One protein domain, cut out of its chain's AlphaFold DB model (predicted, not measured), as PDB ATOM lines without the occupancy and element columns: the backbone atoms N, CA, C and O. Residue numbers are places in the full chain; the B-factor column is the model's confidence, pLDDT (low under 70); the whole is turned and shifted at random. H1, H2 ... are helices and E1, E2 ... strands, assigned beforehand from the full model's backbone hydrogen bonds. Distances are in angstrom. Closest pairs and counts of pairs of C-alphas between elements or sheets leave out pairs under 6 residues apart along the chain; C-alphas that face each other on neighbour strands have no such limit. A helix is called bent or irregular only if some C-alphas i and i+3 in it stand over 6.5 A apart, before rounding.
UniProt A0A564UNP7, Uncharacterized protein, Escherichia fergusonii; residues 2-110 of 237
ATOM      1  N   GLY A   2      79.873   6.857  10.412       98.31
ATOM      2  CA  GLY A   2      78.789   5.874  10.563       98.31
ATOM      3  C   GLY A   2      78.109   5.487   9.239       98.31
ATOM      4  O   GLY A   2      77.048   4.883   9.245       98.31
ATOM      5  N   HIS A   3      78.693   5.861   8.098       98.50
ATOM      6  CA  HIS A   3      78.187   5.657   6.735       98.50
ATOM      7  C   HIS A   3      79.360   5.772   5.736       98.50
ATOM      8  O   HIS A   3      80.496   6.036   6.142       98.50
ATOM      9  N   ASN A   4      79.109   5.589   4.436       97.69
ATOM     10  CA  ASN A   4      80.152   5.593   3.392       97.69
ATOM     11  C   ASN A   4      80.523   6.990   2.832       97.69
ATOM     12  O   ASN A   4      81.477   7.108   2.064       97.69
ATOM     13  N   GLY A   5      79.756   8.031   3.173       97.62
ATOM     14  CA  GLY A   5      79.950   9.414   2.720       97.62
ATOM     15  C   GLY A   5      79.732   9.693   1.224       97.62
ATOM     16  O   GLY A   5      80.208  10.717   0.744       97.62
ATOM     17  N   GLN A   6      79.053   8.817   0.476       97.62
ATOM     18  CA  GLN A   6      78.851   8.989  -0.974       97.62
ATOM     19  C   GLN A   6      77.696   9.938  -1.316       97.62
ATOM     20  O   GLN A   6      77.808  10.729  -2.254       97.62
ATOM     21  N   PHE A   7      76.596   9.883  -0.558       96.06
ATOM     22  CA  PHE A   7      75.446  10.758  -0.778       96.06
ATOM     23  C   PHE A   7      75.849  12.238  -0.728       96.06
ATOM     24  O   PHE A   7      76.622  12.654   0.137       96.06
ATOM     25  N   GLY A   8      75.364  13.020  -1.697       94.06
ATOM     26  CA  GLY A   8      75.710  14.436  -1.846       94.06
ATOM     27  C   GLY A   8      77.194  14.718  -2.119       94.06
ATOM     28  O   GLY A   8      77.580  15.875  -2.162       94.06
ATOM     29  N   GLY A   9      78.040  13.695  -2.295       97.38
ATOM     30  CA  GLY A   9      79.489  13.877  -2.364       97.38
ATOM     31  C   GLY A   9      80.129  14.251  -1.022       97.38
ATOM     32  O   GLY A   9      81.229  14.796  -1.020       97.38
ATOM     33  N   PHE A  10      79.493  13.943   0.115       98.19
ATOM     34  CA  PHE A  10      79.934  14.390   1.442       98.19
ATOM     35  C   PHE A  10      81.418  14.110   1.742       98.19
ATOM     36  O   PHE A  10      82.170  15.019   2.086       98.19
ATOM     37  N   LEU A  11      81.893  12.870   1.561       98.19
ATOM     38  CA  LEU A  11      83.298  12.519   1.822       98.19
ATOM     39  C   LEU A  11      84.261  13.252   0.876       98.19
ATOM     40  O   LEU A  11      85.399  13.540   1.253       98.19
ATOM     41  N   LYS A  12      83.816  13.552  -0.348       98.31
ATOM     42  CA  LYS A  12      84.591  14.341  -1.304       98.31
ATOM     43  C   LYS A  12      84.737  15.778  -0.805       98.31
ATOM     44  O   LYS A  12      85.859  16.266  -0.760       98.31
ATOM     45  N   GLU A  13      83.662  16.416  -0.347       98.38
ATOM     46  CA  GLU A  13      83.717  17.775   0.217       98.38
ATOM     47  C   GLU A  13      84.550  17.843   1.505       98.38
ATOM     48  O   GLU A  13      85.373  18.747   1.663       98.38
ATOM     49  N   VAL A  14      84.423  16.850   2.392       98.25
ATOM     50  CA  VAL A  14      85.256  16.718   3.603       98.25
ATOM     51  C   VAL A  14      86.751  16.678   3.258       98.25
ATOM     52  O   VAL A  14      87.573  17.262   3.968       98.25
ATOM     53  N   ARG A  15      87.118  16.021   2.152       98.19
ATOM     54  CA  ARG A  15      88.502  15.961   1.660       98.19
ATOM     55  C   ARG A  15      88.925  17.254   0.975       98.19
ATOM     56  O   ARG A  15      89.922  17.849   1.369       98.19
ATOM     57  N   GLU A  16      88.201  17.665  -0.058       98.25
ATOM     58  CA  GLU A  16      88.601  18.754  -0.956       98.25
ATOM     59  C   GLU A  16      88.492  20.127  -0.286       98.25
ATOM     60  O   GLU A  16      89.416  20.929  -0.398       98.25
ATOM     61  N   ASN A  17      87.412  20.371   0.463       98.06
ATOM     62  CA  ASN A  17      87.139  21.666   1.094       98.06
ATOM     63  C   ASN A  17      87.521  21.665   2.580       98.06
ATOM     64  O   ASN A  17      88.037  22.657   3.089       98.06
ATOM     65  N   GLY A  18      87.287  20.547   3.276       97.69
ATOM     66  CA  GLY A  18      87.643  20.384   4.691       97.69
ATOM     67  C   GLY A  18      89.116  20.036   4.941       97.69
ATOM     68  O   GLY A  18      89.579  20.111   6.077       97.69
ATOM     69  N   GLY A  19      89.865  19.642   3.905       98.00
ATOM     70  CA  GLY A  19      91.291  19.314   4.001       98.00
ATOM     71  C   GLY A  19      91.610  17.980   4.692       98.00
ATOM     72  O   GLY A  19      92.780  17.693   4.946       98.00
ATOM     73  N   MET A  20      90.611  17.142   4.993       97.69
ATOM     74  CA  MET A  20      90.805  15.875   5.708       97.69
ATOM     75  C   MET A  20      91.237  14.752   4.754       97.69
ATOM     76  O   MET A  20      90.401  14.048   4.196       97.69
ATOM     77  N   GLN A  21      92.547  14.561   4.582       96.69
ATOM     78  CA  GLN A  21      93.114  13.581   3.635       96.69
ATOM     79  C   GLN A  21      93.325  12.174   4.212       96.69
ATOM     80  O   GLN A  21      93.850  11.297   3.528       96.69
ATOM     81  N   THR A  22      92.948  11.940   5.468       95.00
ATOM     82  CA  THR A  22      93.124  10.631   6.101       95.00
ATOM     83  C   THR A  22      92.234   9.573   5.453       95.00
ATOM     84  O   THR A  22      91.120   9.853   4.991       95.00
ATOM     85  N   GLU A  23      92.701   8.328   5.455       96.50
ATOM     86  CA  GLU A  23      91.862   7.197   5.070       96.50
ATOM     87  C   GLU A  23      90.673   7.049   6.025       96.50
ATOM     88  O   GLU A  23      90.739   7.386   7.212       96.50
ATOM     89  N   LEU A  24      89.556   6.558   5.487       97.38
ATOM     90  CA  LEU A  24      88.399   6.224   6.301       97.38
ATOM     91  C   LEU A  24      88.732   4.966   7.112       97.38
ATOM     92  O   LEU A  24      89.172   3.972   6.539       97.38
ATOM     93  N   MET A  25      88.515   5.012   8.430       97.81
ATOM     94  CA  MET A  25      88.674   3.839   9.296       97.81
ATOM     95  C   MET A  25      87.864   2.660   8.750       97.81
ATOM     96  O   MET A  25      86.738   2.856   8.297       97.81
ATOM     97  N   ASP A  26      88.426   1.451   8.827       97.75
ATOM     98  CA  ASP A  26      87.788   0.245   8.305       97.75
ATOM     99  C   ASP A  26      86.353   0.060   8.826       97.75
ATOM    100  O   ASP A  26      86.094   0.093  10.035       97.75
ATOM    101  N   GLN A  27      85.431  -0.187   7.896       98.25
ATOM    102  CA  GLN A  27      84.004  -0.387   8.156       98.25
ATOM    103  C   GLN A  27      83.557  -1.834   7.916       98.25
ATOM    104  O   GLN A  27      82.376  -2.151   8.073       98.25
ATOM    105  N   THR A  28      84.473  -2.738   7.543       97.56
ATOM    106  CA  THR A  28      84.108  -4.134   7.278       97.56
ATOM    107  C   THR A  28      83.499  -4.789   8.517       97.56
ATOM    108  O   THR A  28      83.940  -4.572   9.649       97.56
ATOM    109  N   ASN A  29      82.454  -5.593   8.311       97.75
ATOM    110  CA  ASN A  29      81.747  -6.331   9.363       97.75
ATOM    111  C   ASN A  29      81.099  -5.466  10.464       97.75
ATOM    112  O   ASN A  29      80.738  -6.000  11.511       97.75
ATOM    113  N   LEU A  30      80.948  -4.151  10.263       98.44
ATOM    114  CA  LEU A  30      80.141  -3.339  11.171       98.44
ATOM    115  C   LEU A  30      78.648  -3.679  11.011       98.44
ATOM    116  O   LEU A  30      78.174  -3.802   9.876       98.44
ATOM    117  N   PRO A  31      77.888  -3.809  12.115       98.44
ATOM    118  CA  PRO A  31      76.445  -4.004  12.056       98.44
ATOM    119  C   PRO A  31      75.760  -2.819  11.374       98.44
ATOM    120  O   PRO A  31      76.066  -1.664  11.668       98.44
ATOM    121  N   VAL A  32      74.812  -3.109  10.486       98.19
ATOM    122  CA  VAL A  32      73.994  -2.102   9.797       98.19
ATOM    123  C   VAL A  32      72.662  -1.976  10.527       98.19
ATOM    124  O   VAL A  32      71.933  -2.962  10.639       98.19
ATOM    125  N   ILE A  33      72.339  -0.778  11.017       97.25
ATOM    126  CA  ILE A  33      71.105  -0.516  11.782       97.25
ATOM    127  C   ILE A  33      70.021   0.159  10.949       97.25
ATOM    128  O   ILE A  33      68.833  -0.035  11.208       97.25
ATOM    129  N   LEU A  34      70.419   0.941   9.946       98.19
ATOM    130  CA  LEU A  34      69.527   1.632   9.021       98.19
ATOM    131  C   LEU A  34      70.131   1.582   7.618       98.19
ATOM    132  O   LEU A  34      71.335   1.388   7.442       98.19
ATOM    133  N   LEU A  35      69.285   1.793   6.622       98.06
ATOM    134  CA  LEU A  35      69.707   2.178   5.285       98.06
ATOM    135  C   LEU A  35      69.462   3.676   5.123       98.06
ATOM    136  O   LEU A  35      68.422   4.189   5.552       98.06
ATOM    137  N   GLY A  36      70.437   4.366   4.538       95.38
ATOM    138  CA  GLY A  36      70.348   5.771   4.170       95.38
ATOM    139  C   GLY A  36      69.277   6.006   3.110       95.38
ATOM    140  O   GLY A  36      68.758   5.067   2.500       95.38
ATOM    141  N   PHE A  37      68.969   7.274   2.842       89.06
ATOM    142  CA  PHE A  37      68.052   7.642   1.757       89.06
ATOM    143  C   PHE A  37      68.495   7.085   0.388       89.06
ATOM    144  O   PHE A  37      67.664   6.717  -0.437       89.06
ATOM    145  N   ASP A  38      69.805   6.973   0.163       93.38
ATOM    146  CA  ASP A  38      70.413   6.390  -1.039       93.38
ATOM    147  C   ASP A  38      70.541   4.853  -0.994       93.38
ATOM    148  O   ASP A  38      71.140   4.252  -1.886       93.38
ATOM    149  N   GLY A  39      70.003   4.206   0.044       95.38
ATOM    150  CA  GLY A  39      70.088   2.763   0.272       95.38
ATOM    151  C   GLY A  39      71.434   2.284   0.824       95.38
ATOM    152  O   GLY A  39      71.607   1.080   1.025       95.38
ATOM    153  N   SER A  40      72.390   3.183   1.075       97.31
ATOM    154  CA  SER A  40      73.692   2.811   1.630       97.31
ATOM    155  C   SER A  40      73.614   2.471   3.128       97.31
ATOM    156  O   SER A  40      72.696   2.915   3.816       97.31
ATOM    157  N   PRO A  41      74.548   1.671   3.673       98.12
ATOM    158  CA  PRO A  41      74.525   1.312   5.089       98.12
ATOM    159  C   PRO A  41      74.730   2.502   6.033       98.12
ATOM    160  O   PRO A  41      75.661   3.292   5.860       98.12
ATOM    161  N   VAL A  42      73.924   2.543   7.094       98.69
ATOM    162  CA  VAL A  42      74.185   3.313   8.314       98.69
ATOM    163  C   VAL A  42      74.548   2.330   9.421       98.69
ATOM    164  O   VAL A  42      73.757   1.446   9.776       98.69
ATOM    165  N   TYR A  43      75.766   2.457   9.927       98.75
ATOM    166  CA  TYR A  43      76.342   1.540  10.901       98.75
ATOM    167  C   TYR A  43      75.907   1.871  12.327       98.75
ATOM    168  O   TYR A  43      75.599   3.016  12.644       98.75
ATOM    169  N   ASP A  44      75.891   0.848  13.178       98.75
ATOM    170  CA  ASP A  44      75.650   0.985  14.614       98.75
ATOM    171  C   ASP A  44      76.739   1.851  15.272       98.75
ATOM    172  O   ASP A  44      77.930   1.523  15.190       98.75
ATOM    173  N   ASP A  45      76.346   2.956  15.914       98.75
ATOM    174  CA  ASP A  45      77.290   3.910  16.506       98.75
ATOM    175  C   ASP A  45      78.110   3.264  17.633       98.75
ATOM    176  O   ASP A  45      79.317   3.506  17.716       98.75
ATOM    177  N   THR A  46      77.513   2.371  18.436       98.69
ATOM    178  CA  THR A  46      78.241   1.621  19.479       98.69
ATOM    179  C   THR A  46      79.381   0.811  18.867       98.69
ATOM    180  O   THR A  46      80.517   0.861  19.341       98.69
ATOM    181  N   ALA A  47      79.110   0.084  17.781       98.62
ATOM    182  CA  ALA A  47      80.123  -0.717  17.102       98.62
ATOM    183  C   ALA A  47      81.243   0.139  16.485       98.62
ATOM    184  O   ALA A  47      82.417  -0.236  16.561       98.62
ATOM    185  N   VAL A  48      80.904   1.290  15.892       98.75
ATOM    186  CA  VAL A  48      81.900   2.211  15.317       98.75
ATOM    187  C   VAL A  48      82.796   2.800  16.408       98.75
ATOM    188  O   VAL A  48      84.018   2.828  16.253       98.75
ATOM    189  N   LEU A  49      82.205   3.249  17.516       98.62
ATOM    190  CA  LEU A  49      82.920   3.881  18.625       98.62
ATOM    191  C   LEU A  49      83.787   2.876  19.403       98.62
ATOM    192  O   LEU A  49      84.932   3.187  19.733       98.62
ATOM    193  N   ASN A  50      83.311   1.645  19.604       97.81
ATOM    194  CA  ASN A  50      84.122   0.565  20.181       97.81
ATOM    195  C   ASN A  50      85.302   0.197  19.277       97.81
ATOM    196  O   ASN A  50      86.427   0.061  19.751       97.81
ATOM    197  N   ARG A  51      85.093   0.131  17.955       97.88
ATOM    198  CA  ARG A  51      86.199  -0.081  17.012       97.88
ATOM    199  C   ARG A  51      87.235   1.037  17.091       97.88
ATOM    200  O   ARG A  51      88.430   0.760  17.047       97.88
ATOM    201  N   TRP A  52      86.798   2.290  17.213       97.50
ATOM    202  CA  TRP A  52      87.712   3.415  17.411       97.50
ATOM    203  C   TRP A  52      88.526   3.270  18.705       97.50
ATOM    204  O   TRP A  52      89.736   3.519  18.686       97.50
ATOM    205  N   LEU A  53      87.908   2.824  19.805       94.94
ATOM    206  CA  LEU A  53      88.627   2.527  21.048       94.94
ATOM    207  C   LEU A  53      89.701   1.456  20.829       94.94
ATOM    208  O   LEU A  53      90.868   1.735  21.101       94.94
ATOM    209  N   ASP A  54      89.340   0.310  20.251       93.75
ATOM    210  CA  ASP A  54      90.254  -0.817  20.011       93.75
ATOM    211  C   ASP A  54      91.428  -0.454  19.091       93.75
ATOM    212  O   ASP A  54      92.560  -0.914  19.271       93.75
ATOM    213  N   VAL A  55      91.162   0.344  18.052       92.62
ATOM    214  CA  VAL A  55      92.189   0.803  17.107       92.62
ATOM    215  C   VAL A  55      93.152   1.754  17.806       92.62
ATOM    216  O   VAL A  55      94.362   1.574  17.707       92.62
ATOM    217  N   THR A  56      92.635   2.732  18.547       91.06
ATOM    218  CA  THR A  56      93.467   3.781  19.152       91.06
ATOM    219  C   THR A  56      94.136   3.364  20.462       91.06
ATOM    220  O   THR A  56      95.107   3.996  20.875       91.06
ATOM    221  N   GLU A  57      93.672   2.305  21.129       85.00
ATOM    222  CA  GLU A  57      94.346   1.737  22.306       85.00
ATOM    223  C   GLU A  57      95.711   1.128  21.940       85.00
ATOM    224  O   GLU A  57      96.672   1.205  22.714       85.00
ATOM    225  N   LYS A  58      95.838   0.606  20.715       83.19
ATOM    226  CA  LYS A  58      97.096   0.044  20.197       83.19
ATOM    227  C   LYS A  58      98.202   1.094  20.064       83.19
ATOM    228  O   LYS A  58      99.376   0.740  20.175       83.19
ATOM    229  N   ASP A  59      97.843   2.372  19.942       77.38
ATOM    230  CA  ASP A  59      98.770   3.489  19.717       77.38
ATOM    231  C   ASP A  59      99.365   4.102  21.009       77.38
ATOM    232  O   ASP A  59      99.882   5.222  20.983       77.38
ATOM    233  N   LYS A  60      99.306   3.380  22.144       62.72
ATOM    234  CA  LYS A  60     100.016   3.622  23.428       62.72
ATOM    235  C   LYS A  60     100.385   5.091  23.728       62.72
ATOM    236  O   LYS A  60     101.539   5.495  23.586       62.72
ATOM    237  N   ASN A  61      99.437   5.858  24.274       66.19
ATOM    238  CA  ASN A  61      99.625   7.232  24.785       66.19
ATOM    239  C   ASN A  61     100.019   8.300  23.745       66.19
ATOM    240  O   ASN A  61     100.490   9.378  24.122       66.19
ATOM    241  N   SER A  62      99.816   8.049  22.453       85.50
ATOM    242  CA  SER A  62      99.918   9.101  21.443       85.50
ATOM    243  C   SER A  62      98.728  10.068  21.521       85.50
ATOM    244  O   SER A  62      97.606   9.700  21.877       85.50
ATOM    245  N   ARG A  63      98.985  11.347  21.221       93.81
ATOM    246  CA  ARG A  63      97.922  12.338  21.014       93.81
ATOM    247  C   ARG A  63      97.331  12.104  19.629       93.81
ATOM    248  O   ARG A  63      98.076  12.089  18.654       93.81
ATOM    249  N   SER A  64      96.014  11.978  19.548       95.62
ATOM    250  CA  SER A  64      95.283  11.863  18.291       95.62
ATOM    251  C   SER A  64      94.080  12.804  18.285       95.62
ATOM    252  O   SER A  64      93.597  13.231  19.334       95.62
ATOM    253  N   ALA A  65      93.616  13.143  17.086       97.25
ATOM    254  CA  ALA A  65      92.364  13.847  16.863       97.25
ATOM    255  C   ALA A  65      91.548  13.040  15.852       97.25
ATOM    256  O   ALA A  65      92.080  12.594  14.835       97.25
ATOM    257  N   THR A  66      90.268  12.822  16.137       98.06
ATOM    258  CA  THR A  66      89.374  12.042  15.278       98.06
ATOM    259  C   THR A  66      88.165  12.882  14.915       98.06
ATOM    260  O   THR A  66      87.468  13.385  15.791       98.06
ATOM    261  N   PHE A  67      87.903  12.998  13.615       98.62
ATOM    262  CA  PHE A  67      86.640  13.511  13.105       98.62
ATOM    263  C   PHE A  67      85.683  12.338  12.865       98.62
ATOM    264  O   PHE A  67      85.939  11.478  12.017       98.62
ATOM    265  N   TYR A  68      84.592  12.290  13.628       98.81
ATOM    266  CA  TYR A  68      83.551  11.279  13.491       98.81
ATOM    267  C   TYR A  68      82.251  11.924  13.015       98.81
ATOM    268  O   TYR A  68      81.614  12.661  13.757       98.81
ATOM    269  N   ASN A  69      81.865  11.630  11.773       98.75
ATOM    270  CA  ASN A  69      80.547  11.971  11.250       98.75
ATOM    271  C   ASN A  69      79.606  10.761  11.319       98.75
ATOM    272  O   ASN A  69      80.009   9.645  10.961       98.75
ATOM    273  N   THR A  70      78.376  10.987  11.772       98.69
ATOM    274  CA  THR A  70      77.327   9.974  11.894       98.69
ATOM    275  C   THR A  70      75.980  10.571  11.503       98.69
ATOM    276  O   THR A  70      75.733  11.753  11.739       98.69
ATOM    277  N   LEU A  71      75.112   9.764  10.890       98.12
ATOM    278  CA  LEU A  71      73.845  10.236  10.329       98.12
ATOM    279  C   LEU A  71      72.607   9.382  10.657       98.12
ATOM    280  O   LEU A  71      71.663   9.386   9.862       98.12
ATOM    281  N   PRO A  72      72.509   8.683  11.810       98.00
ATOM    282  CA  PRO A  72      71.344   7.859  12.113       98.00
ATOM    283  C   PRO A  72      70.057   8.676  12.176       98.00
ATOM    284  O   PRO A  72      69.000   8.088  11.991       98.00
ATOM    285  N   LEU A  73      70.123  10.001  12.373       98.25
ATOM    286  CA  LEU A  73      68.974  10.910  12.488       98.25
ATOM    287  C   LEU A  73      68.561  11.593  11.175       98.25
ATOM    288  O   LEU A  73      67.567  12.317  11.167       98.25
ATOM    289  N   HIS A  74      69.271  11.348  10.069       97.38
ATOM    290  CA  HIS A  74      68.920  11.927   8.771       97.38
ATOM    291  C   HIS A  74      67.514  11.481   8.330       97.38
ATOM    292  O   HIS A  74      67.095  10.347   8.594       97.38
ATOM    293  N   ASP A  75      66.758  12.373   7.690       93.25
ATOM    294  CA  ASP A  75      65.440  12.028   7.154       93.25
ATOM    295  C   ASP A  75      65.548  10.982   6.028       93.25
ATOM    296  O   ASP A  75      66.569  10.869   5.350       93.25
ATOM    297  N   GLY A  76      64.514  10.165   5.857       93.12
ATOM    298  CA  GLY A  76      64.483   9.084   4.866       93.12
ATOM    299  C   GLY A  76      65.251   7.814   5.250       93.12
ATOM    300  O   GLY A  76      65.083   6.786   4.588       93.12
ATOM    301  N   ASN A  77      66.030   7.826   6.340       97.19
ATOM    302  CA  ASN A  77      66.612   6.593   6.866       97.19
ATOM    303  C   ASN A  77      65.508   5.618   7.297       97.19
ATOM    304  O   ASN A  77      64.543   5.994   7.973       97.19
ATOM    305  N   HIS A  78      65.676   4.346   6.960       96.50
ATOM    306  CA  HIS A  78      64.689   3.300   7.217       96.50
ATOM    307  C   HIS A  78      65.359   2.004   7.681       96.50
ATOM    308  O   HIS A  78      66.537   1.763   7.414       96.50
ATOM    309  N   TYR A  79      64.622   1.171   8.420       95.94
ATOM    310  CA  TYR A  79      65.138  -0.123   8.866       95.94
ATOM    311  C   TYR A  79      65.270  -1.088   7.678       95.94
ATOM    312  O   TYR A  79      64.396  -1.089   6.806       95.94
ATOM    313  N   PRO A  80      66.302  -1.950   7.637       93.44
ATOM    314  CA  PRO A  80      66.416  -2.973   6.603       93.44
ATOM    315  C   PRO A  80      65.135  -3.816   6.491       93.44
ATOM    316  O   PRO A  80      64.615  -4.314   7.488       93.44
ATOM    317  N   GLY A  81      64.608  -3.958   5.274       91.88
ATOM    318  CA  GLY A  81      63.352  -4.674   5.016       91.88
ATOM    319  C   GLY A  81      62.071  -3.873   5.287       91.88
ATOM    320  O   GLY A  81      60.979  -4.395   5.066       91.88
ATOM    321  N   VAL A  82      62.172  -2.611   5.716       91.69
ATOM    322  CA  VAL A  82      61.037  -1.706   5.947       91.69
ATOM    323  C   VAL A  82      61.174  -0.488   5.038       91.69
ATOM    324  O   VAL A  82      62.168   0.218   5.094       91.69
ATOM    325  N   SER A  83      60.164  -0.203   4.215       82.62
ATOM    326  CA  SER A  83      60.192   0.949   3.296       82.62
ATOM    327  C   SER A  83      59.833   2.283   3.954       82.62
ATOM    328  O   SER A  83      60.089   3.345   3.394       82.62
ATOM    329  N   LYS A  84      59.205   2.249   5.132       91.25
ATOM    330  CA  LYS A  84      58.816   3.448   5.875       91.25
ATOM    331  C   LYS A  84      60.023   4.031   6.613       91.25
ATOM    332  O   LYS A  84      60.718   3.300   7.317       91.25
ATOM    333  N   THR A  85      60.182   5.354   6.541       91.75
ATOM    334  CA  THR A  85      61.139   6.106   7.364       91.75
ATOM    335  C   THR A  85      60.980   5.749   8.838       91.75
ATOM    336  O   THR A  85      59.869   5.741   9.385       91.75
ATOM    337  N   ALA A  86      62.100   5.450   9.484       92.75
ATOM    338  CA  ALA A  86      62.139   5.143  10.900       92.75
ATOM    339  C   ALA A  86      61.834   6.400  11.731       92.75
ATOM    340  O   ALA A  86      62.324   7.499  11.445       92.75
ATOM    341  N   ASP A  87      61.030   6.231  12.781       96.25
ATOM    342  CA  ASP A  87      60.607   7.330  13.648       96.25
ATOM    343  C   ASP A  87      61.812   8.085  14.235       96.25
ATOM    344  O   ASP A  87      62.767   7.478  14.726       96.25
ATOM    345  N   TYR A  88      61.776   9.419  14.169       97.75
ATOM    346  CA  TYR A  88      62.891  10.252  14.620       97.75
ATOM    347  C   TYR A  88      63.138  10.096  16.120       97.75
ATOM    348  O   TYR A  88      64.284   9.956  16.538       97.75
ATOM    349  N   LYS A  89      62.077  10.096  16.939       97.81
ATOM    350  CA  LYS A  89      62.210  10.027  18.397       97.81
ATOM    351  C   LYS A  89      62.840   8.703  18.822       97.81
ATOM    352  O   LYS A  89      63.742   8.715  19.653       97.81
ATOM    353  N   ALA A  90      62.408   7.590  18.238       97.31
ATOM    354  CA  ALA A  90      62.993   6.278  18.508       97.31
ATOM    355  C   ALA A  90      64.481   6.212  18.119       97.31
ATOM    356  O   ALA A  90      65.297   5.712  18.893       97.31
ATOM    357  N   ARG A  91      64.852   6.752  16.948       98.12
ATOM    358  CA  ARG A  91      66.256   6.806  16.502       98.12
ATOM    359  C   ARG A  91      67.117   7.722  17.371       98.12
ATOM    360  O   ARG A  91      68.229   7.342  17.713       98.12
ATOM    361  N   ALA A  92      66.597   8.887  17.754       98.50
ATOM    362  CA  ALA A  92      67.275   9.825  18.645       98.50
ATOM    363  C   ALA A  92      67.499   9.222  20.033       98.50
ATOM    364  O   ALA A  92      68.602   9.323  20.556       98.50
ATOM    365  N   GLN A  93      66.493   8.539  20.592       98.56
ATOM    366  CA  GLN A  93      66.638   7.832  21.864       98.56
ATOM    367  C   GLN A  93      67.749   6.783  21.786       98.56
ATOM    368  O   GLN A  93      68.661   6.833  22.601       98.56
ATOM    369  N   LYS A  94      67.725   5.899  20.773       98.38
ATOM    370  CA  LYS A  94      68.789   4.900  20.576       98.38
ATOM    371  C   LYS A  94      70.161   5.570  20.489       98.38
ATOM    372  O   LYS A  94      71.055   5.178  21.221       98.38
ATOM    373  N   PHE A  95      70.317   6.594  19.652       98.69
ATOM    374  CA  PHE A  95      71.598   7.284  19.495       98.69
ATOM    375  C   PHE A  95      72.105   7.905  20.808       98.69
ATOM    376  O   PHE A  95      73.288   7.801  21.122       98.69
ATOM    377  N   PHE A  96      71.226   8.528  21.599       98.75
ATOM    378  CA  PHE A  96      71.615   9.099  22.889       98.75
ATOM    379  C   PHE A  96      71.952   8.030  23.930       98.75
ATOM    380  O   PHE A  96      72.927   8.207  24.657       98.75
ATOM    381  N   ASP A  97      71.219   6.915  23.960       98.81
ATOM    382  CA  ASP A  97      71.534   5.774  24.827       98.81
ATOM    383  C   ASP A  97      72.909   5.175  24.474       98.81
ATOM    384  O   ASP A  97      73.700   4.853  25.359       98.81
ATOM    385  N   GLU A  98      73.228   5.067  23.181       98.69
ATOM    386  CA  GLU A  98      74.523   4.574  22.695       98.69
ATOM    387  C   GLU A  98      75.673   5.527  23.017       98.69
ATOM    388  O   GLU A  98      76.745   5.090  23.439       98.69
ATOM    389  N   LEU A  99      75.453   6.835  22.860       98.62
ATOM    390  CA  LEU A  99      76.448   7.847  23.194       98.62
ATOM    391  C   LEU A  99      76.743   7.875  24.703       98.62
ATOM    392  O   LEU A  99      77.908   7.962  25.092       98.62
ATOM    393  N   ASP A 100      75.718   7.759  25.549       98.62
ATOM    394  CA  ASP A 100      75.873   7.706  27.009       98.62
ATOM    395  C   ASP A 100      76.549   6.405  27.474       98.62
ATOM    396  O   ASP A 100      77.469   6.420  28.303       98.62
ATOM    397  N   ALA A 101      76.188   5.270  26.866       98.69
ATOM    398  CA  ALA A 101      76.875   4.001  27.092       98.69
ATOM    399  C   ALA A 101      78.359   4.092  26.699       98.69
ATOM    400  O   ALA A 101      79.233   3.665  27.456       98.69
ATOM    401  N   PHE A 102      78.671   4.716  25.563       98.62
ATOM    402  CA  PHE A 102      80.052   4.940  25.149       98.62
ATOM    403  C   PHE A 102      80.810   5.879  26.095       98.62
ATOM    404  O   PHE A 102      81.984   5.649  26.386       98.62
ATOM    405  N   PHE A 103      80.157   6.911  26.633       98.62
ATOM    406  CA  PHE A 103      80.754   7.766  27.662       98.62
ATOM    407  C   PHE A 103      81.093   6.973  28.924       98.62
ATOM    408  O   PHE A 103      82.168   7.164  29.491       98.62
ATOM    409  N   THR A 104      80.243   6.026  29.314       98.38
ATOM    410  CA  THR A 104      80.539   5.102  30.415       98.38
ATOM    411  C   THR A 104      81.770   4.234  30.114       98.38
ATOM    412  O   THR A 104      82.622   4.047  30.985       98.38
ATOM    413  N   GLU A 105      81.924   3.734  28.885       97.56
ATOM    414  CA  GLU A 105      83.123   2.978  28.482       97.56
ATOM    415  C   GLU A 105      84.387   3.851  28.445       97.56
ATOM    416  O   GLU A 105      85.454   3.425  28.895       97.56
ATOM    417  N   LEU A 106      84.276   5.110  28.013       97.00
ATOM    418  CA  LEU A 106      85.374   6.075  28.094       97.00
ATOM    419  C   LEU A 106      85.811   6.334  29.538       97.00
ATOM    420  O   LEU A 106      87.014   6.365  29.805       97.00
ATOM    421  N   GLU A 107      84.870   6.477  30.474       96.81
ATOM    422  CA  GLU A 107      85.178   6.628  31.902       96.81
ATOM    423  C   GLU A 107      85.922   5.400  32.445       96.81
ATOM    424  O   GLU A 107      86.965   5.550  33.085       96.81
ATOM    425  N   LYS A 108      85.454   4.188  32.116       96.19
ATOM    426  CA  LYS A 108      86.109   2.926  32.507       96.19
ATOM    427  C   LYS A 108      87.510   2.776  31.924       96.19
ATOM    428  O   LYS A 108      88.389   2.238  32.593       96.19
ATOM    429  N   SER A 109      87.730   3.256  30.700       94.38
ATOM    430  CA  SER A 109      89.027   3.146  30.024       94.38
ATOM    431  C   SER A 109      90.147   3.916  30.736       94.38
ATOM    432  O   SER A 109      91.326   3.655  30.501       94.38
ATOM    433  N   GLY A 110      89.804   4.916  31.561       93.62
ATOM    434  CA  GLY A 110      90.770   5.818  32.192       93.62
ATOM    435  C   GLY A 110      91.541   6.706  31.205       93.62
ATOM    436  O   GLY A 110      92.467   7.417  31.606       93.62
TER     437      GLY A 110
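Overview. This is residues 2 to 110 of the 237 residues of an uncharacterized protein of Escherichia fergusonii (UniProt A0A564UNP7). Two helices, H2 and the longer H3, run side by side the same way, close only over part of their length. A small strand hairpin, E1 and E2, sits just before H2 begins, and the short, irregular helix H1 lies well off on the side of H2 away from H3. A long unnamed stretch, residues 58 to 87, turns at one end, where residues 58 to 63 stick out, runs back between H1 and H2 and loops past the hairpin to reach H3. The printed part has 109 residues, with three named helices and two named strands in the order H1, E1, E2, H2, H3; the strands are antiparallel and the class is mostly helix, though under half of the residues are in named elements. The whole is compact, with a radius of gyration of the C-alphas of 15.0 A and spans of 45 by 35 by 22 A.

Arrangement. H1, residues 7 to 16, is apart from E2, residues 41 to 43, from H2, residues 45 to 57, and from H3, residues 88 to 109. E1, residues 32 to 35, and E2 form a hairpin of antiparallel neighbours, their directions at 141 degrees. The C-alphas of Leu 35 and Pro 41, which face each other, are 4.9 A apart; N 33 and O 42, at 2.9 A, and N 42 and O 34, at 2.9 A, are within hydrogen-bond range. H2 touches H3 with residues 45 to 50 alone, and H3 touches H2 with residues 95 to 102 alone. Their closest C-alphas are those of Thr 46 and Glu 98, 5.7 A apart. They run the same way at a shallow tilt of 22 degrees. E1 is apart from H2 and H3, and E2 is apart from H3. In H2 and H3 every O i to N i+4 pair is within hydrogen-bond range; in H1 it is 4 of 6.

Along the chain. H1 begins at C-alpha 7, (75.446, 10.758, -0.778), and measures 15.4 A; it is irregular, with C-alphas 8 and 11 8.6 A apart. E1 measures 7.6 A and E2 6.1 A. H2 measures 18.1 A from C-alpha 45 at (77.290, 3.910, 16.506). H3 measures 31.2 A and ends at C-alpha 109, (89.027, 3.146, 30.024).

Size, cuts and confidence. The two C-alphas farthest apart, those of Asn 61 and Ser 83, are 45.3 A apart. The printed part has no cut. The links from H1 to E1, 15 residues, and from H2 to H3, 30 residues, are long; those from E1 to E2 and from E2 to H2 are tight. The mean pLDDT of the printed part is 95.7, and residues 60 to 61 are under 70.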